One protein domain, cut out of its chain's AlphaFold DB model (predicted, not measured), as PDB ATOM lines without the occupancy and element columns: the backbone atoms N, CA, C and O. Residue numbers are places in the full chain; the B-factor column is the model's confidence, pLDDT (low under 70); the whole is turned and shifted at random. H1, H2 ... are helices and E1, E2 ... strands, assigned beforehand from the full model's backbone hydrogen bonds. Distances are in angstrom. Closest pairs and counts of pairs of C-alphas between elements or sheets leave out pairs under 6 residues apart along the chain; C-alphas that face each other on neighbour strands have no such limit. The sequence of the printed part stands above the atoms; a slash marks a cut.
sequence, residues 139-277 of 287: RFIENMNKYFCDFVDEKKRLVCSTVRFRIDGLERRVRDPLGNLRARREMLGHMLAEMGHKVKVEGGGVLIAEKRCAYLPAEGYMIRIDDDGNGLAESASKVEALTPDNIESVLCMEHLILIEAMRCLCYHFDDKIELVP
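What this domain is: This is residues 139 to 277 of the 287 residues of an uncharacterized protein of Candidatus Bathyarchaeota archaeon ex4484_40 (UniProt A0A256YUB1). A twisted sheet of seven strands makes a wall, with the long helix H4 laid slantwise over one face and the shorter H3 on that same face, over E6. The small hairpin of E3 and E4 lies at one end of the long axis, and the tiny H1 and H2 only graze the sheet. The printed part has 139 residues with four named helices and nine named strands, in the order H1 H2 E1 E2 E3 E4 H3 E5 E6 E7 E8 H4 E9, mixed in class. The sheet is antiparallel and branched at E2; the whole is compact, with a radius of gyration of the C-alphas of 15.8 A, yet elongated, spanning 53 by 28 by 27 A.

How they stand to each other: Start at E2, residues 158 to 167. On one side of it lie the edge strands E1, residues 148 to 153, with N 151 and O 160 at 2.8 A, and E9, residues 273 to 276, with N 274 and O 166 at 2.9 A. On the other side lies E8, residues 230 to 238, with N 163 and O 233 at 2.9 A. E5, residues 198 to 202, E6, residues 206 to 212, E7, residues 220 to 225, and E8 form a meander, each strand the antiparallel neighbour of the one before; look for N 200 and O 208 at 2.8 A, N 209 and O 223 at 2.9 A, and N 222 and O 234 at 2.8 A. H4, residues 244 to 269, is on this sheet over E2 and E8, only just not over E1 and E7 with 2 C-alphas falling on each, at a height of 7.3 A; its closest C-alphas to E8 are Glu 254 and Ser 235, 5.6 A. On the local plane it stands at 31 degrees to E8, only just slantwise to the strands. H3, residues 184 to 194, is on the same face at a height of 8.7 A, along the strands, over E6 and only just not over E7, on which 2 of its C-alphas fall. H3 and H4 are close but not clearly touching, the closest C-alphas being those of Leu 192 and Cys 264, 7.7 A. The hairpin E3, residues 173 to 175, and E4, residues 181 to 183, has N 174 and O 182 at 2.9 A, and is apart from H4. H1, residues 139 to 142, and H2, residues 144 to 147, only graze the seven-stranded sheet, H1 only just on it with 5 pairs of C-alphas within 10 A. Every O i to N i+4 pair is within hydrogen-bond range in H3, and 21 of 22 in H4; H1 and H2 are too short for such a pair.

Where its parts are: Find C-alpha 139 at (163.488, 238.746, 269.299), where H1 begins. H4 runs 36.3 A from C-alpha 244 at (170.766, 265.840, 275.952); E2 covers 28.4 A, E8 26.3 A, E6 19.7 A and H3 15.0 A. E9 ends at C-alpha 276, (174.157, 241.622, 264.303).

The domain as a whole: The C-alphas farthest apart, Gly 179 and Thr 243, are 54.1 A apart. The printed part has no cut and no long link. Mean pLDDT of the printed part is 80.1; 30 residues are under 70, among them 213 to 219 and 245 to 253.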
ATOM      1  N   ARG A 139     162.201 238.711 268.583       72.88
ATOM      2  CA  ARG A 139     163.488 238.746 269.299       72.88
ATOM      3  C   ARG A 139     164.178 240.101 269.191       72.88
ATOM      4  O   ARG A 139     164.816 240.504 270.161       72.88
ATOM      5  N   PHE A 140     164.069 240.773 268.045       78.75
ATOM      6  CA  PHE A 140     164.558 242.138 267.858       78.75
ATOM      7  C   PHE A 140     163.893 243.096 268.848       78.75
ATOM      8  O   PHE A 140     164.591 243.707 269.653       78.75
ATOM      9  N   ILE A 141     162.558 243.144 268.854       71.75
ATOM     10  CA  ILE A 141     161.775 244.028 269.730       71.75
ATOM     11  C   ILE A 141     162.035 243.731 271.212       71.75
ATOM     12  O   ILE A 141     162.221 244.640 272.014       71.75
ATOM     13  N   GLU A 142     162.113 242.456 271.597       68.81
ATOM     14  CA  GLU A 142     162.380 242.079 272.990       68.81
ATOM     15  C   GLU A 142     163.803 242.440 273.461       68.81
ATOM     16  O   GLU A 142     164.052 242.409 274.665       68.81
ATOM     17  N   ASN A 143     164.729 242.759 272.547       76.25
ATOM     18  CA  ASN A 143     166.140 243.021 272.846       76.25
ATOM     19  C   ASN A 143     166.692 244.234 272.071       76.25
ATOM     20  O   ASN A 143     167.855 244.223 271.669       76.25
ATOM     21  N   MET A 144     165.887 245.275 271.853       75.44
ATOM     22  CA  MET A 144     166.239 246.433 271.012       75.44
ATOM     23  C   MET A 144     167.592 247.067 271.363       75.44
ATOM     24  O   MET A 144     168.434 247.247 270.484       75.44
ATOM     25  N   ASN A 145     167.863 247.274 272.654       77.31
ATOM     26  CA  ASN A 145     169.116 247.862 273.151       77.31
ATOM     27  C   ASN A 145     170.376 247.064 272.764       77.31
ATOM     28  O   ASN A 145     171.486 247.585 272.808       77.31
ATOM     29  N   LYS A 146     170.229 245.783 272.406       84.12
ATOM     30  CA  LYS A 146     171.332 244.935 271.937       84.12
ATOM     31  C   LYS A 146     171.678 245.193 270.467       84.12
ATOM     32  O   LYS A 146     172.798 244.899 270.053       84.12
ATOM     33  N   TYR A 147     170.716 245.654 269.674       88.31
ATOM     34  CA  TYR A 147     170.830 245.728 268.218       88.31
ATOM     35  C   TYR A 147     170.918 247.159 267.691       88.31
ATOM     36  O   TYR A 147     171.526 247.357 266.641       88.31
ATOM     37  N   PHE A 148     170.362 248.139 268.410       85.25
ATOM     38  CA  PHE A 148     170.525 249.545 268.057       85.25
ATOM     39  C   PHE A 148     171.958 250.031 268.282       85.25
ATOM     40  O   PHE A 148     172.608 249.709 269.280       85.25
ATOM     41  N   CYS A 149     172.431 250.821 267.323       91.31
ATOM     42  CA  CYS A 149     173.700 251.534 267.347       91.31
ATOM     43  C   CYS A 149     173.432 253.013 267.080       91.31
ATOM     44  O   CYS A 149     173.196 253.392 265.929       91.31
ATOM     45  N   ASP A 150     173.520 253.821 268.132       88.75
ATOM     46  CA  ASP A 150     173.274 255.259 268.072       88.75
ATOM     47  C   ASP A 150     174.575 256.038 267.875       88.75
ATOM     48  O   ASP A 150     175.625 255.708 268.435       88.75
ATOM     49  N   PHE A 151     174.509 257.091 267.067       90.38
ATOM     50  CA  PHE A 151     175.634 257.960 266.766       90.38
ATOM     51  C   PHE A 151     175.186 259.417 266.658       90.38
ATOM     52  O   PHE A 151     174.131 259.724 266.104       90.38
ATOM     53  N   VAL A 152     176.030 260.329 267.143       87.69
ATOM     54  CA  VAL A 152     175.813 261.775 267.054       87.69
ATOM     55  C   VAL A 152     177.004 262.418 266.344       87.69
ATOM     56  O   VAL A 152     178.139 262.332 266.811       87.69
ATOM     57  N   ASP A 153     176.751 263.084 265.215       89.19
ATOM     58  CA  ASP A 153     177.734 263.933 264.535       89.19
ATOM     59  C   ASP A 153     177.554 265.379 265.005       89.19
ATOM     60  O   ASP A 153     176.684 266.109 264.518       89.19
ATOM     61  N   GLU A 154     178.408 265.815 265.931       88.06
ATOM     62  CA  GLU A 154     178.362 267.177 266.469       88.06
ATOM     63  C   GLU A 154     178.550 268.253 265.394       88.06
ATOM     64  O   GLU A 154     177.912 269.306 265.432       88.06
ATOM     65  N   LYS A 155     179.401 267.989 264.395       89.06
ATOM     66  CA  LYS A 155     179.725 268.968 263.350       89.06
ATOM     67  C   LYS A 155     178.562 269.161 262.391       89.06
ATOM     68  O   LYS A 155     178.337 270.274 261.920       89.06
ATOM     69  N   LYS A 156     177.842 268.084 262.084       89.38
ATOM     70  CA  LYS A 156     176.683 268.111 261.181       89.38
ATOM     71  C   LYS A 156     175.356 268.318 261.904       89.38
ATOM     72  O   LYS A 156     174.342 268.442 261.219       89.38
ATOM     73  N   ARG A 157     175.369 268.353 263.242       89.38
ATOM     74  CA  ARG A 157     174.176 268.322 264.100       89.38
ATOM     75  C   ARG A 157     173.226 267.201 263.687       89.38
ATOM     76  O   ARG A 157     172.044 267.431 263.451       89.38
ATOM     77  N   LEU A 158     173.784 266.008 263.521       89.88
ATOM     78  CA  LEU A 158     173.061 264.838 263.038       89.88
ATOM     79  C   LEU A 158     172.961 263.813 264.162       89.88
ATOM     80  O   LEU A 158     173.976 263.478 264.771       89.88
ATOM     81  N   VAL A 159     171.760 263.305 264.394       82.00
ATOM     82  CA  VAL A 159     171.499 262.155 265.259       82.00
ATOM     83  C   VAL A 159     171.101 261.002 264.347       82.00
ATOM     84  O   VAL A 159     170.257 261.172 263.475       82.00
ATOM     85  N   CYS A 160     171.760 259.861 264.496       91.06
ATOM     86  CA  CYS A 160     171.569 258.691 263.651       91.06
ATOM     87  C   CYS A 160     171.424 257.451 264.525       91.06
ATOM     88  O   CYS A 160     172.145 257.300 265.513       91.06
ATOM     89  N   SER A 161     170.536 256.548 264.125       87.88
ATOM     90  CA  SER A 161     170.481 255.200 264.666       87.88
ATOM     91  C   SER A 161     170.573 254.178 263.540       87.88
ATOM     92  O   SER A 161     170.172 254.423 262.396       87.88
ATOM     93  N   THR A 162     171.129 253.013 263.856       95.50
ATOM     94  CA  THR A 162     171.320 251.934 262.889       95.50
ATOM     95  C   THR A 162     171.016 250.561 263.471       95.50
ATOM     96  O   THR A 162     171.205 250.320 264.664       95.50
ATOM     97  N   VAL A 163     170.600 249.640 262.599       94.75
ATOM     98  CA  VAL A 163     170.490 248.203 262.879       94.75
ATOM     99  C   VAL A 163     171.241 247.437 261.797       94.75
ATOM    100  O   VAL A 163     171.004 247.624 260.601       94.75
ATOM    101  N   ARG A 164     172.154 246.556 262.213       95.12
ATOM    102  CA  ARG A 164     172.907 245.682 261.305       95.12
ATOM    103  C   ARG A 164     172.276 244.303 261.244       95.12
ATOM    104  O   ARG A 164     171.830 243.761 262.256       95.12
ATOM    105  N   PHE A 165     172.282 243.720 260.057       94.12
ATOM    106  CA  PHE A 165     171.745 242.388 259.826       94.12
ATOM    107  C   PHE A 165     172.507 241.673 258.709       94.12
ATOM    108  O   PHE A 165     173.296 242.281 257.990       94.12
ATOM    109  N   ARG A 166     172.273 240.374 258.564       93.62
ATOM    110  CA  ARG A 166     172.792 239.537 257.484       93.62
ATOM    111  C   ARG A 166     171.647 238.741 256.875       93.62
ATOM    112  O   ARG A 166     170.795 238.254 257.614       93.62
ATOM    113  N   ILE A 167     171.613 238.614 255.551       90.62
ATOM    114  CA  ILE A 167     170.636 237.793 254.831       90.62
ATOM    115  C   ILE A 167     171.334 236.599 254.189       90.62
ATOM    116  O   ILE A 167     172.191 236.750 253.319       90.62
ATOM    117  N   ASP A 168     170.897 235.399 254.551       87.38
ATOM    118  CA  ASP A 168     171.476 234.171 254.025       87.38
ATOM    119  C   ASP A 168     170.927 233.776 252.648       87.38
ATOM    120  O   ASP A 168     169.717 233.710 252.382       87.38
ATOM    121  N   GLY A 169     171.855 233.391 251.768       84.12
ATOM    122  CA  GLY A 169     171.549 232.868 250.441       84.12
ATOM    123  C   GLY A 169     170.902 233.905 249.527       84.12
ATOM    124  O   GLY A 169     169.993 233.550 248.781       84.12
ATOM    125  N   LEU A 170     171.345 235.162 249.598       83.19
ATOM    126  CA  LEU A 170     170.831 236.277 248.800       83.19
ATOM    127  C   LEU A 170     170.940 236.025 247.276       83.19
ATOM    128  O   LEU A 170     170.016 236.335 246.523       83.19
ATOM    129  N   GLU A 171     171.998 235.331 246.849       81.88
ATOM    130  CA  GLU A 171     172.227 234.915 245.455       81.88
ATOM    131  C   GLU A 171     171.480 233.630 245.054       81.88
ATOM    132  O   GLU A 171     171.475 233.215 243.890       81.88
ATOM    133  N   ARG A 172     170.810 232.958 246.001       84.69
ATOM    134  CA  ARG A 172     170.055 231.742 245.685       84.69
ATOM    135  C   ARG A 172     168.898 232.096 244.759       84.69
ATOM    136  O   ARG A 172     168.089 232.970 245.064       84.69
ATOM    137  N   ARG A 173     168.771 231.360 243.654       82.50
ATOM    138  CA  ARG A 173     167.640 231.526 242.737       82.50
ATOM    139  C   ARG A 173     166.397 230.822 243.273       82.50
ATOM    140  O   ARG A 173     166.455 229.677 243.726       82.50
ATOM    141  N   VAL A 174     165.277 231.521 243.214       77.19
ATOM    142  CA  VAL A 174     163.957 231.105 243.694       77.19
ATOM    143  C   VAL A 174     162.916 231.471 242.638       77.19
ATOM    144  O   VAL A 174     163.157 232.334 241.793       77.19
ATOM    145  N   ARG A 175     161.783 230.762 242.627       68.50
ATOM    146  CA  ARG A 175     160.678 231.098 241.724       68.50
ATOM    147  C   ARG A 175     159.844 232.212 242.347       68.50
ATOM    148  O   ARG A 175     159.441 232.083 243.500       68.50
ATOM    149  N   ASP A 176     159.602 233.272 241.586       62.75
ATOM    150  CA  ASP A 176     158.629 234.302 241.947       62.75
ATOM    151  C   ASP A 176     157.184 233.749 241.843       62.75
ATOM    152  O   ASP A 176     156.985 232.640 241.327       62.75
ATOM    153  N   PRO A 177     156.158 234.483 242.317       53.19
ATOM    154  CA  PRO A 177     154.757 234.054 242.211       53.19
ATOM    155  C   PRO A 177     154.267 233.817 240.772       53.19
ATOM    156  O   PRO A 177     153.275 233.122 240.568       53.19
ATOM    157  N   LEU A 178     154.968 234.359 239.771       58.72
ATOM    158  CA  LEU A 178     154.698 234.169 238.343       58.72
ATOM    159  C   LEU A 178     155.493 232.988 237.747       58.72
ATOM    160  O   LEU A 178     155.409 232.715 236.551       58.72
ATOM    161  N   GLY A 179     156.266 232.273 238.569       67.25
ATOM    162  CA  GLY A 179     157.053 231.103 238.193       67.25
ATOM    163  C   GLY A 179     158.441 231.399 237.615       67.25
ATOM    164  O   GLY A 179     159.153 230.439 237.287       67.25
ATOM    165  N   ASN A 180     158.856 232.668 237.518       73.62
ATOM    166  CA  ASN A 180     160.158 233.060 236.970       73.62
ATOM    167  C   ASN A 180     161.283 232.834 237.981       73.62
ATOM    168  O   ASN A 180     161.146 233.133 239.164       73.62
ATOM    169  N   LEU A 181     162.433 232.356 237.504       82.06
ATOM    170  CA  LEU A 181     163.635 232.159 238.318       82.06
ATOM    171  C   LEU A 181     164.408 233.473 238.497       82.06
ATOM    172  O   LEU A 181     165.143 233.895 237.601       82.06
ATOM    173  N   ARG A 182     164.305 234.059 239.688       75.31
ATOM    174  CA  ARG A 182     164.995 235.293 240.095       75.31
ATOM    175  C   ARG A 182     165.955 235.020 241.246       75.31
ATOM    176  O   ARG A 182     165.756 234.060 241.992       75.31
ATOM    177  N   ALA A 183     167.002 235.825 241.394       82.69
ATOM    178  CA  ALA A 183     167.787 235.802 242.630       82.69
ATOM    179  C   ALA A 183     166.913 236.303 243.795       82.69
ATOM    180  O   ALA A 183     166.056 237.171 243.596       82.69
ATOM    181  N   ARG A 184     167.113 235.797 245.022       81.12
ATOM    182  CA  ARG A 184     166.391 236.321 246.203       81.12
ATOM    183  C   ARG A 184     166.584 237.820 246.357       81.12
ATOM    184  O   ARG A 184     165.662 238.506 246.774       81.12
ATOM    185  N   ARG A 185     167.754 238.319 245.975       84.75
ATOM    186  CA  ARG A 185     168.048 239.742 245.930       84.75
ATOM    187  C   ARG A 185     167.093 240.544 245.051       84.75
ATOM    188  O   ARG A 185     166.560 241.561 245.484       84.75
ATOM    189  N   GLU A 186     166.875 240.081 243.825       82.31
ATOM    190  CA  GLU A 186     165.948 240.714 242.887       82.31
ATOM    191  C   GLU A 186     164.526 240.664 243.451       82.31
ATOM    192  O   GLU A 186     163.811 241.661 243.414       82.31
ATOM    193  N   MET A 187     164.134 239.527 244.042       79.44
ATOM    194  CA  MET A 187     162.838 239.397 244.715       79.44
ATOM    195  C   MET A 187     162.690 240.361 245.891       79.44
ATOM    196  O   MET A 187     161.654 241.006 246.001       79.44
ATOM    197  N   LEU A 188     163.718 240.507 246.727       79.81
ATOM    198  CA  LEU A 188     163.732 241.465 247.831       79.81
ATOM    199  C   LEU A 188     163.570 242.897 247.313       79.81
ATOM    200  O   LEU A 188     162.776 243.652 247.862       79.81
ATOM    201  N   GLY A 189     164.261 243.258 246.229       82.06
ATOM    202  CA  GLY A 189     164.088 244.558 245.582       82.06
ATOM    203  C   GLY A 189     162.653 244.798 245.108       82.06
ATOM    204  O   GLY A 189     162.097 245.861 245.372       82.06
ATOM    205  N   HIS A 190     162.027 243.805 244.472       75.06
ATOM    206  CA  HIS A 190     160.623 243.895 244.062       75.06
ATOM    207  C   HIS A 190     159.669 244.016 245.257       75.06
ATOM    208  O   HIS A 190     158.826 244.905 245.259       75.06
ATOM    209  N   MET A 191     159.847 243.200 246.299       72.25
ATOM    210  CA  MET A 191     159.021 243.237 247.515       72.25
ATOM    211  C   MET A 191     159.140 244.577 248.251       72.25
ATOM    212  O   MET A 191     158.144 245.153 248.678       72.25
ATOM    213  N   LEU A 192     160.356 245.119 248.374       74.50
ATOM    214  CA  LEU A 192     160.573 246.439 248.971       74.50
ATOM    215  C   LEU A 192     159.878 247.533 248.148       74.50
ATOM    216  O   LEU A 192     159.237 248.411 248.731       74.50
ATOM    217  N   ALA A 193     159.946 247.463 246.816       71.94
ATOM    218  CA  ALA A 193     159.247 248.397 245.936       71.94
ATOM    219  C   ALA A 193     157.716 248.298 246.068       71.94
ATOM    220  O   ALA A 193     157.053 249.327 246.163       71.94
ATOM    221  N   GLU A 194     157.158 247.085 246.153       66.88
ATOM    222  CA  GLU A 194     155.726 246.858 246.413       66.88
ATOM    223  C   GLU A 194     155.282 247.441 247.765       66.88
ATOM    224  O   GLU A 194     154.179 247.967 247.882       66.88
ATOM    225  N   MET A 195     156.165 247.446 248.769       63.62
ATOM    226  CA  MET A 195     155.940 248.107 250.064       63.62
ATOM    227  C   MET A 195     156.155 249.635 250.039       63.62
ATOM    228  O   MET A 195     156.195 250.274 251.096       63.62
ATOM    229  N   GLY A 196     156.328 250.228 248.856       69.94
ATOM    230  CA  GLY A 196     156.467 251.672 248.667       69.94
ATOM    231  C   GLY A 196     157.877 252.221 248.890       69.94
ATOM    232  O   GLY A 196     158.034 253.432 249.034       69.94
ATOM    233  N   HIS A 197     158.910 251.371 248.928       82.19
ATOM    234  CA  HIS A 197     160.290 251.856 248.970       82.19
ATOM    235  C   HIS A 197     160.731 252.323 247.582       82.19
ATOM    236  O   HIS A 197     160.457 251.687 246.562       82.19
ATOM    237  N   LYS A 198     161.525 253.389 247.539       89.38
ATOM    238  CA  LYS A 198     162.304 253.749 246.360       89.38
ATOM    239  C   LYS A 198     163.553 252.874 246.321       89.38
ATOM    240  O   LYS A 198     164.482 253.078 247.100       89.38
ATOM    241  N   VAL A 199     163.567 251.902 245.413       91.44
ATOM    242  CA  VAL A 199     164.653 250.921 245.291       91.44
ATOM    243  C   VAL A 199     165.607 251.300 244.158       91.44
ATOM    244  O   VAL A 199     165.178 251.658 243.062       91.44
ATOM    245  N   LYS A 200     166.913 251.200 244.413       94.12
ATOM    246  CA  LYS A 200     167.988 251.337 243.422       94.12
ATOM    247  C   LYS A 200     169.086 250.304 243.684       94.12
ATOM    248  O   LYS A 200     169.240 249.820 244.803       94.12
ATOM    249  N   VAL A 201     169.863 249.992 242.652       88.12
ATOM    250  CA  VAL A 201     171.086 249.188 242.768       88.12
ATOM    251  C   VAL A 201     172.257 250.063 242.341       88.12
ATOM    252  O   VAL A 201     172.259 250.584 241.227       88.12
ATOM    253  N   GLU A 202     173.213 250.279 243.242       87.06
ATOM    254  CA  GLU A 202     174.403 251.088 242.972       87.06
ATOM    255  C   GLU A 202     175.533 250.263 242.336       87.06
ATOM    256  O   GLU A 202     175.505 249.027 242.309       87.06
ATOM    257  N   GLY A 203     176.535 250.962 241.788       68.94
ATOM    258  CA  GLY A 203     177.731 250.338 241.227       68.94
ATOM    259  C   GLY A 203     178.449 249.494 242.281       68.94
ATOM    260  O   GLY A 203     178.660 249.953 243.397       68.94
ATOM    261  N   GLY A 204     178.795 248.255 241.928       72.94
ATOM    262  CA  GLY A 204     179.306 247.269 242.887       72.94
ATOM    263  C   GLY A 204     178.217 246.437 243.562       72.94
ATOM    264  O   GLY A 204     178.507 245.776 244.544       72.94
ATOM    265  N   GLY A 205     176.976 246.479 243.061       80.44
ATOM    266  CA  GLY A 205     175.957 245.544 243.510       80.44
ATOM    267  C   GLY A 205     175.479 245.829 244.930       80.44
ATOM    268  O   GLY A 205     175.126 244.912 245.651       80.44
ATOM    269  N   VAL A 206     175.309 247.083 245.342       91.25
ATOM    270  CA  VAL A 206     174.617 247.384 246.613       91.25
ATOM    271  C   VAL A 206     173.145 247.672 246.335       91.25
ATOM    272  O   VAL A 206     172.822 248.560 245.547       91.25
ATOM    273  N   LEU A 207     172.233 246.910 246.948       92.88
ATOM    274  CA  LEU A 207     170.799 247.196 246.913       92.88
ATOM    275  C   LEU A 207     170.481 248.257 247.963       92.88
ATOM    276  O   LEU A 207     170.804 248.084 249.136       92.88
ATOM    277  N   ILE A 208     169.830 249.336 247.541       95.50
ATOM    278  CA  ILE A 208     169.420 250.433 248.412       95.50
ATOM    279  C   ILE A 208     167.917 250.625 248.282       95.50
ATOM    280  O   ILE A 208     167.402 250.784 247.177       95.50
ATOM    281  N   ALA A 209     167.223 250.631 249.413       92.75
ATOM    282  CA  ALA A 209     165.799 250.900 249.501       92.75
ATOM    283  C   ALA A 209     165.553 252.029 250.500       92.75
ATOM    284  O   ALA A 209     165.885 251.915 251.676       92.75
ATOM    285  N   GLU A 210     164.971 253.120 250.020       93.31
ATOM    286  CA  GLU A 210     164.653 254.304 250.818       93.31
ATOM    287  C   GLU A 210     163.142 254.393 251.008       93.31
ATOM    288  O   GLU A 210     162.386 254.250 250.042       93.31
ATOM    289  N   LYS A 211     162.686 254.666 252.229       83.12
ATOM    290  CA  LYS A 211     161.269 254.920 252.498       83.12
ATOM    291  C   LYS A 211     161.131 256.075 253.473       83.12
ATOM    292  O   LYS A 211     161.791 256.110 254.508       83.12
ATOM    293  N   ARG A 212     160.261 257.023 253.129       71.56
ATOM    294  CA  ARG A 212     159.864 258.092 254.047       71.56
ATOM    295  C   ARG A 212     158.894 257.542 255.078       71.56
ATOM    296  O   ARG A 212     158.043 256.717 254.739       71.56
ATOM    297  N   CYS A 213     159.001 258.022 256.308       57.75
ATOM    298  CA  CYS A 213     158.009 257.731 257.323       57.75
ATOM    299  C   CYS A 213     156.688 258.393 256.911       57.75
ATOM    300  O   CYS A 213     156.645 259.585 256.603       57.75
ATOM    301  N   ALA A 214     155.598 257.625 256.894       49.53
ATOM    302  CA  ALA A 214     154.291 258.132 256.472       49.53
ATOM    303  C   ALA A 214     153.796 259.288 257.362       49.53
ATOM    304  O   ALA A 214     153.110 260.187 256.884       49.53
ATOM    305  N   TYR A 215     154.179 259.273 258.640       44.00
ATOM    306  CA  TYR A 215     153.750 260.238 259.653       44.00
ATOM    307  C   TYR A 215     154.738 261.397 259.840       44.00
ATOM    308  O   TYR A 215     154.384 262.423 260.415       44.00
ATOM    309  N   LEU A 216     155.965 261.249 259.334       51.56
ATOM    310  CA  LEU A 216     157.030 262.247 259.387       51.56
ATOM    311  C   LEU A 216     157.653 262.350 257.986       51.56
ATOM    312  O   LEU A 216     158.676 261.730 257.724       51.56
ATOM    313  N   PRO A 217     157.054 263.108 257.051       48.50
ATOM    314  CA  PRO A 217     157.443 263.083 255.636       48.50
ATOM    315  C   PRO A 217     158.830 263.678 255.346       48.50
ATOM    316  O   PRO A 217     159.337 263.532 254.227       48.50
ATOM    317  N   ALA A 218     159.421 264.372 256.324       60.66
ATOM    318  CA  ALA A 218     160.811 264.817 256.295       60.66
ATOM    319  C   ALA A 218     161.791 263.715 256.729       60.66
ATOM    320  O   ALA A 218     162.952 263.756 256.326       60.66
ATOM    321  N   GLU A 219     161.301 262.726 257.472       63.88
ATOM    322  CA  GLU A 219     162.074 261.641 258.056       63.88
ATOM    323  C   GLU A 219     161.836 260.326 257.315       63.88
ATOM    324  O   GLU A 219     160.889 260.143 256.539       63.88
ATOM    325  N   GLY A 220     162.726 259.373 257.536       76.94
ATOM    326  CA  GLY A 220     162.647 258.069 256.914       76.94
ATOM    327  C   GLY A 220     163.899 257.263 257.154       76.94
ATOM    328  O   GLY A 220     164.853 257.724 257.773       76.94
ATOM    329  N   TYR A 221     163.896 256.061 256.602       87.62
ATOM    330  CA  TYR A 221     165.026 255.162 256.710       87.62
ATOM    331  C   TYR A 221     165.549 254.750 255.345       87.62
ATOM    332  O   TYR A 221     164.871 254.805 254.311       87.62
ATOM    333  N   MET A 222     166.779 254.264 255.384       95.56
ATOM    334  CA  MET A 222     167.429 253.594 254.282       95.56
ATOM    335  C   MET A 222     167.832 252.189 254.701       95.56
ATOM    336  O   MET A 222     168.405 251.985 255.767       95.56
ATOM    337  N   ILE A 223     167.567 251.221 253.832       94.94
ATOM    338  CA  ILE A 223     168.096 249.865 253.923       94.94
ATOM    339  C   ILE A 223     169.146 249.712 252.827       94.94
ATOM    340  O   ILE A 223     168.842 249.909 251.651       94.94
ATOM    341  N   ARG A 224     170.372 249.347 253.203       95.31
ATOM    342  CA  ARG A 224     171.466 249.007 252.285       95.31
ATOM    343  C   ARG A 224     171.847 247.547 252.470       95.31
ATOM    344  O   ARG A 224     171.963 247.116 253.610       95.31
ATOM    345  N   ILE A 225     172.034 246.807 251.381       93.75
ATOM    346  CA  ILE A 225     172.436 245.393 251.402       93.75
ATOM    347  C   ILE A 225     173.487 245.164 250.318       93.75
ATOM    348  O   ILE A 225     173.227 245.457 249.147       93.75
ATOM    349  N   ASP A 226     174.659 244.671 250.704       91.88
ATOM    350  CA  ASP A 226     175.744 244.337 249.777       91.88
ATOM    351  C   ASP A 226     175.571 242.949 249.124       91.88
ATOM    352  O   ASP A 226     174.628 242.208 249.422       91.88
ATOM    353  N   ASP A 227     176.478 242.607 248.205       88.19
ATOM    354  CA  ASP A 227     176.492 241.323 247.488       88.19
ATOM    355  C   ASP A 227     176.684 240.108 248.421       88.19
ATOM    356  O   ASP A 227     176.213 239.009 248.122       88.19
ATOM    357  N   ASP A 228     177.328 240.302 249.576       88.81
ATOM    358  CA  ASP A 228     177.568 239.258 250.580       88.81
ATOM    359  C   ASP A 228     176.366 239.056 251.522       88.81
ATOM    360  O   ASP A 228     176.369 238.165 252.381       88.81
ATOM    361  N   GLY A 229     175.322 239.875 251.360       89.12
ATOM    362  CA  GLY A 229     174.124 239.866 252.184       89.12
ATOM    363  C   GLY A 229     174.281 240.587 253.517       89.12
ATOM    364  O   GLY A 229     173.398 240.445 254.364       89.12
ATOM    365  N   ASN A 230     175.346 241.365 253.729       93.75
ATOM    366  CA  ASN A 230     175.440 242.242 254.890       93.75
ATOM    367  C   ASN A 230     174.546 243.461 254.674       93.75
ATOM    368  O   ASN A 230     174.593 244.128 253.639       93.75
ATOM    369  N   GLY A 231     173.726 243.744 255.677       94.31
ATOM    370  CA  GLY A 231     172.713 244.775 255.639       94.31
ATOM    371  C   GLY A 231     172.867 245.819 256.736       94.31
ATOM    372  O   GLY A 231     173.292 245.528 257.858       94.31
ATOM    373  N   LEU A 232     172.472 247.046 256.408       95.81
ATOM    374  CA  LEU A 232     172.376 248.173 257.326       95.81
ATOM    375  C   LEU A 232     171.039 248.879 257.106       95.81
ATOM    376  O   LEU A 232     170.790 249.406 256.020       95.81
ATOM    377  N   ALA A 233     170.197 248.899 258.137       95.06
ATOM    378  CA  ALA A 233     169.084 249.831 258.235       95.06
ATOM    379  C   ALA A 233     169.562 251.068 259.004       95.06
ATOM    380  O   ALA A 233     170.186 250.936 260.057       95.06
ATOM    381  N   GLU A 234     169.301 252.250 258.465       96.06
ATOM    382  CA  GLU A 234     169.764 253.534 258.990       96.06
ATOM    383  C   GLU A 234     168.624 254.547 258.956       96.06
ATOM    384  O   GLU A 234     167.908 254.634 257.958       96.06
ATOM    385  N   SER A 235     168.485 255.315 260.033       90.25
ATOM    386  CA  SER A 235     167.580 256.456 260.134       90.25
ATOM    387  C   SER A 235     168.340 257.606 260.789       90.25
ATOM    388  O   SER A 235     169.142 257.375 261.700       90.25
ATOM    389  N   ALA A 236     168.180 258.824 260.267       89.31
ATOM    390  CA  ALA A 236     168.929 259.970 260.760       89.31
ATOM    391  C   ALA A 236     168.183 261.294 260.586       89.31
ATOM    392  O   ALA A 236     167.775 261.637 259.476       89.31
ATOM    393  N   SER A 237     168.187 262.093 261.652       83.00
ATOM    394  CA  SER A 237     167.595 263.429 261.715       83.00
ATOM    395  C   SER A 237     168.651 264.502 261.956       83.00
ATOM    396  O   SER A 237     169.608 264.325 262.720       83.00
ATOM    397  N   LYS A 238     168.459 265.673 261.343       85.25
ATOM    398  CA  LYS A 238     169.216 266.883 261.696       85.25
ATOM    399  C   LYS A 238     168.508 267.632 262.812       85.25
ATOM    400  O   LYS A 238     167.311 267.875 262.726       85.25
ATOM    401  N   VAL A 239     169.268 268.084 263.800       78.69
ATOM    402  CA  VAL A 239     168.743 268.863 264.926       78.69
ATOM    403  C   VAL A 239     169.287 270.284 264.928       78.69
ATOM    404  O   VAL A 239     170.437 270.542 264.567       78.69
ATOM    405  N   GLU A 240     168.468 271.236 265.362       82.50
ATOM    406  CA  GLU A 240     168.889 272.635 265.460       82.50
ATOM    407  C   GLU A 240     169.927 272.836 266.568       82.50
ATOM    408  O   GLU A 240     170.923 273.537 266.366       82.50
ATOM    409  N   ALA A 241     169.727 272.177 267.711       84.69
ATOM    410  CA  ALA A 241     170.612 272.220 268.866       84.69
ATOM    411  C   ALA A 241     170.805 270.820 269.461       84.69
ATOM    412  O   ALA A 241     169.840 270.087 269.677       84.69
ATOM    413  N   LEU A 242     172.061 270.485 269.759       85.44
ATOM    414  CA  LEU A 242     172.451 269.242 270.422       85.44
ATOM    415  C   LEU A 242     172.412 269.442 271.938       85.44
ATOM    416  O   LEU A 242     173.414 269.789 272.560       85.44
ATOM    417  N   THR A 243     171.231 269.265 272.517       81.62
ATOM    418  CA  THR A 243     171.046 269.136 273.966       81.62
ATOM    419  C   THR A 243     170.774 267.669 274.304       81.62
ATOM    420  O   THR A 243     170.272 266.950 273.438       81.62
ATOM    421  N   PRO A 244     171.079 267.207 275.532       74.56
ATOM    422  CA  PRO A 244     170.766 265.840 275.952       74.56
ATOM    423  C   PRO A 244     169.304 265.458 275.679       74.56
ATOM    424  O   PRO A 244     169.060 264.459 275.010       74.56
ATOM    425  N   ASP A 245     168.359 266.319 276.064       69.62
ATOM    426  CA  ASP A 245     166.920 266.084 275.886       69.62
ATOM    427  C   ASP A 245     166.512 265.991 274.404       69.62
ATOM    428  O   ASP A 245     165.704 265.144 274.021       69.62
ATOM    429  N   ASN A 246     167.096 266.834 273.539       67.69
ATOM    430  CA  ASN A 246     166.822 266.788 272.102       67.69
ATOM    431  C   ASN A 246     167.386 265.515 271.469       67.69
ATOM    432  O   ASN A 246     166.748 264.933 270.597       67.69
ATOM    433  N   ILE A 247     168.583 265.093 271.886       68.12
ATOM    434  CA  ILE A 247     169.212 263.870 271.385       68.12
ATOM    435  C   ILE A 247     168.372 262.659 271.792       68.12
ATOM    436  O   ILE A 247     168.061 261.834 270.940       68.12
ATOM    437  N   GLU A 248     167.969 262.572 273.059       67.00
ATOM    438  CA  GLU A 248     167.158 261.467 273.574       67.00
ATOM    439  C   GLU A 248     165.800 261.375 272.865       67.00
ATOM    440  O   GLU A 248     165.424 260.311 272.376       67.00
ATOM    441  N   SER A 249     165.099 262.503 272.721       67.19
ATOM    442  CA  SER A 249     163.815 262.563 272.013       67.19
ATOM    443  C   SER A 249     163.931 262.132 270.545       67.19
ATOM    444  O   SER A 249     163.110 261.359 270.047       67.19
ATOM    445  N   VAL A 250     164.980 262.583 269.851       67.88
ATOM    446  CA  VAL A 250     165.210 262.216 268.449       67.88
ATOM    447  C   VAL A 250     165.576 260.744 268.316       67.88
ATOM    448  O   VAL A 250     165.000 260.070 267.470       67.88
ATOM    449  N   LEU A 251     166.442 260.208 269.179       69.19
ATOM    450  CA  LEU A 251     166.781 258.781 269.169       69.19
ATOM    451  C   LEU A 251     165.547 257.893 269.353       69.19
ATOM    452  O   LEU A 251     165.402 256.914 268.624       69.19
ATOM    453  N   CYS A 252     164.616 258.270 270.234       66.88
ATOM    454  CA  CYS A 252     163.338 257.571 270.368       66.88
ATOM    455  C   CYS A 252     162.565 257.515 269.038       66.88
ATOM    456  O   CYS A 252     162.021 256.466 268.690       66.88
ATOM    457  N   MET A 253     162.533 258.608 268.268       65.19
ATOM    458  CA  MET A 253     161.904 258.617 266.940       65.19
ATOM    459  C   MET A 253     162.676 257.757 265.932       65.19
ATOM    460  O   MET A 253     162.059 256.954 265.230       65.19
ATOM    461  N   GLU A 254     164.008 257.857 265.887       75.44
ATOM    462  CA  GLU A 254     164.837 257.044 264.985       75.44
ATOM    463  C   GLU A 254     164.647 255.542 265.234       75.44
ATOM    464  O   GLU A 254     164.534 254.755 264.291       75.44
ATOM    465  N   HIS A 255     164.555 255.128 266.500       76.19
ATOM    466  CA  HIS A 255     164.311 253.731 266.867       76.19
ATOM    467  C   HIS A 255     162.961 253.241 266.344       76.19
ATOM    468  O   HIS A 255     162.886 252.140 265.798       76.19
ATOM    469  N   LEU A 256     161.905 254.054 266.436       66.00
ATOM    470  CA  LEU A 256     160.586 253.717 265.888       66.00
ATOM    471  C   LEU A 256     160.619 253.543 264.366       66.00
ATOM    472  O   LEU A 256     160.046 252.587 263.837       66.00
ATOM    473  N   ILE A 257     161.327 254.427 263.665       69.19
ATOM    474  CA  ILE A 257     161.489 254.348 262.210       69.19
ATOM    475  C   ILE A 257     162.244 253.062 261.827       69.19
ATOM    476  O   ILE A 257     161.858 252.345 260.902       69.19
ATOM    477  N   LEU A 258     163.290 252.706 262.572       79.50
ATOM    478  CA  LEU A 258     164.044 251.475 262.333       79.50
ATOM    479  C   LEU A 258     163.262 250.207 262.688       79.50
ATOM    480  O   LEU A 258     163.447 249.179 262.036       79.50
ATOM    481  N   ILE A 259     162.355 250.258 263.666       74.62
ATOM    482  CA  ILE A 259     161.411 249.163 263.923       74.62
ATOM    483  C   ILE A 259     160.534 248.914 262.690       74.62
ATOM    484  O   ILE A 259     160.336 247.753 262.318       74.62
ATOM    485  N   GLU A 260     160.064 249.967 262.012       72.62
ATOM    486  CA  GLU A 260     159.325 249.827 260.752       72.62
ATOM    487  C   GLU A 260     160.184 249.158 259.668       72.62
ATOM    488  O   GLU A 260     159.732 248.201 259.030       72.62
ATOM    489  N   ALA A 261     161.435 249.596 259.508       80.31
ATOM    490  CA  ALA A 261     162.373 249.007 258.554       80.31
ATOM    491  C   ALA A 261     162.589 247.505 258.813       80.31
ATOM    492  O   ALA A 261     162.477 246.674 257.904       80.31
ATOM    493  N   MET A 262     162.837 247.134 260.074       81.25
ATOM    494  CA  MET A 262     163.067 245.744 260.464       81.25
ATOM    495  C   MET A 262     161.817 244.880 260.316       81.25
ATOM    496  O   MET A 262     161.930 243.707 259.954       81.25
ATOM    497  N   ARG A 263     160.627 245.448 260.526       74.94
ATOM    498  CA  ARG A 263     159.352 244.767 260.277       74.94
ATOM    499  C   ARG A 263     159.221 244.372 258.808       74.94
ATOM    500  O   ARG A 263     158.899 243.220 258.524       74.94
ATOM    501  N   CYS A 264     159.501 245.297 257.887       72.69
ATOM    502  CA  CYS A 264     159.465 245.031 256.447       72.69
ATOM    503  C   CYS A 264     160.423 243.901 256.043       72.69
ATOM    504  O   CYS A 264     160.052 243.024 255.263       72.69
ATOM    505  N   LEU A 265     161.633 243.885 256.605       79.38
ATOM    506  CA  LEU A 265     162.624 242.846 256.322       79.38
ATOM    507  C   LEU A 265     162.218 241.481 256.889       79.38
ATOM    508  O   LEU A 265     162.229 240.480 256.170       79.38
ATOM    509  N   CYS A 266     161.820 241.430 258.161       75.69
ATOM    510  CA  CYS A 266     161.462 240.171 258.812       75.69
ATOM    511  C   CYS A 266     160.169 239.575 258.246       75.69
ATOM    512  O   CYS A 266     160.036 238.358 258.212       75.69
ATOM    513  N   TYR A 267     159.240 240.389 257.736       71.19
ATOM    514  CA  TYR A 267     158.020 239.879 257.105       71.19
ATOM    515  C   TYR A 267     158.312 238.904 255.950       71.19
ATOM    516  O   TYR A 267     157.656 237.874 255.825       71.19
ATOM    517  N   HIS A 268     159.333 239.184 255.139       68.94
ATOM    518  CA  HIS A 268     159.681 238.346 253.988       68.94
ATOM    519  C   HIS A 268     160.833 237.369 254.250       68.94
ATOM    520  O   HIS A 268     160.959 236.372 253.538       68.94
ATOM    521  N   PHE A 269     161.680 237.651 255.243       73.06
ATOM    522  CA  PHE A 269     162.952 236.952 255.435       73.06
ATOM    523  C   PHE A 269     163.212 236.519 256.881       73.06
ATOM    524  O   PHE A 269     164.366 236.295 257.224       73.06
ATOM    525  N   ASP A 270     162.195 236.383 257.738       69.31
ATOM    526  CA  ASP A 270     162.377 236.075 259.173       69.31
ATOM    527  C   ASP A 270     163.328 234.900 259.452       69.31
ATOM    528  O   ASP A 270     164.157 234.970 260.355       69.31
ATOM    529  N   ASP A 271     163.244 233.836 258.650       78.00
ATOM    530  CA  ASP A 271     164.053 232.619 258.770       78.00
ATOM    531  C   ASP A 271     165.365 232.665 257.959       78.00
ATOM    532  O   ASP A 271     166.063 231.652 257.831       78.00
ATOM    533  N   LYS A 272     165.668 233.813 257.348       84.00
ATOM    534  CA  LYS A 272     166.860 234.088 256.530       84.00
ATOM    535  C   LYS A 272     167.648 235.301 257.003       84.00
ATOM    536  O   LYS A 272     168.729 235.526 256.469       84.00
ATOM    537  N   ILE A 273     167.109 236.071 257.943       88.88
ATOM    538  CA  ILE A 273     167.747 237.256 258.499       88.88
ATOM    539  C   ILE A 273     168.363 236.939 259.859       88.88
ATOM    540  O   ILE A 273     167.723 236.362 260.737       88.88
ATOM    541  N   GLU A 274     169.611 237.348 260.044       92.56
ATOM    542  CA  GLU A 274     170.311 237.318 261.323       92.56
ATOM    543  C   GLU A 274     170.634 238.751 261.751       92.56
ATOM    544  O   GLU A 274     171.153 239.540 260.966       92.56
ATOM    545  N   LEU A 275     170.323 239.109 262.998       91.94
ATOM    546  CA  LEU A 275     170.599 240.441 263.540       91.94
ATOM    547  C   LEU A 275     171.984 240.470 264.176       91.94
ATOM    548  O   LEU A 275     172.301 239.629 265.019       91.94
ATOM    549  N   VAL A 276     172.782 241.473 263.819       92.00
ATOM    550  CA  VAL A 276     174.157 241.622 264.303       92.00
ATOM    551  C   VAL A 276     174.159 242.545 265.529       92.00
ATOM    552  O   VAL A 276     173.764 243.706 265.407       92.00
ATOM    553  N   PRO A 277     174.579 242.075 266.721       87.50
ATOM    554  CA  PRO A 277     174.612 242.900 267.932       87.50
ATOM    555  C   PRO A 277     175.539 244.115 267.810       87.50
ATOM    556  O   PRO A 277     176.625 244.013 267.233       87.50
TER     557      PRO A 277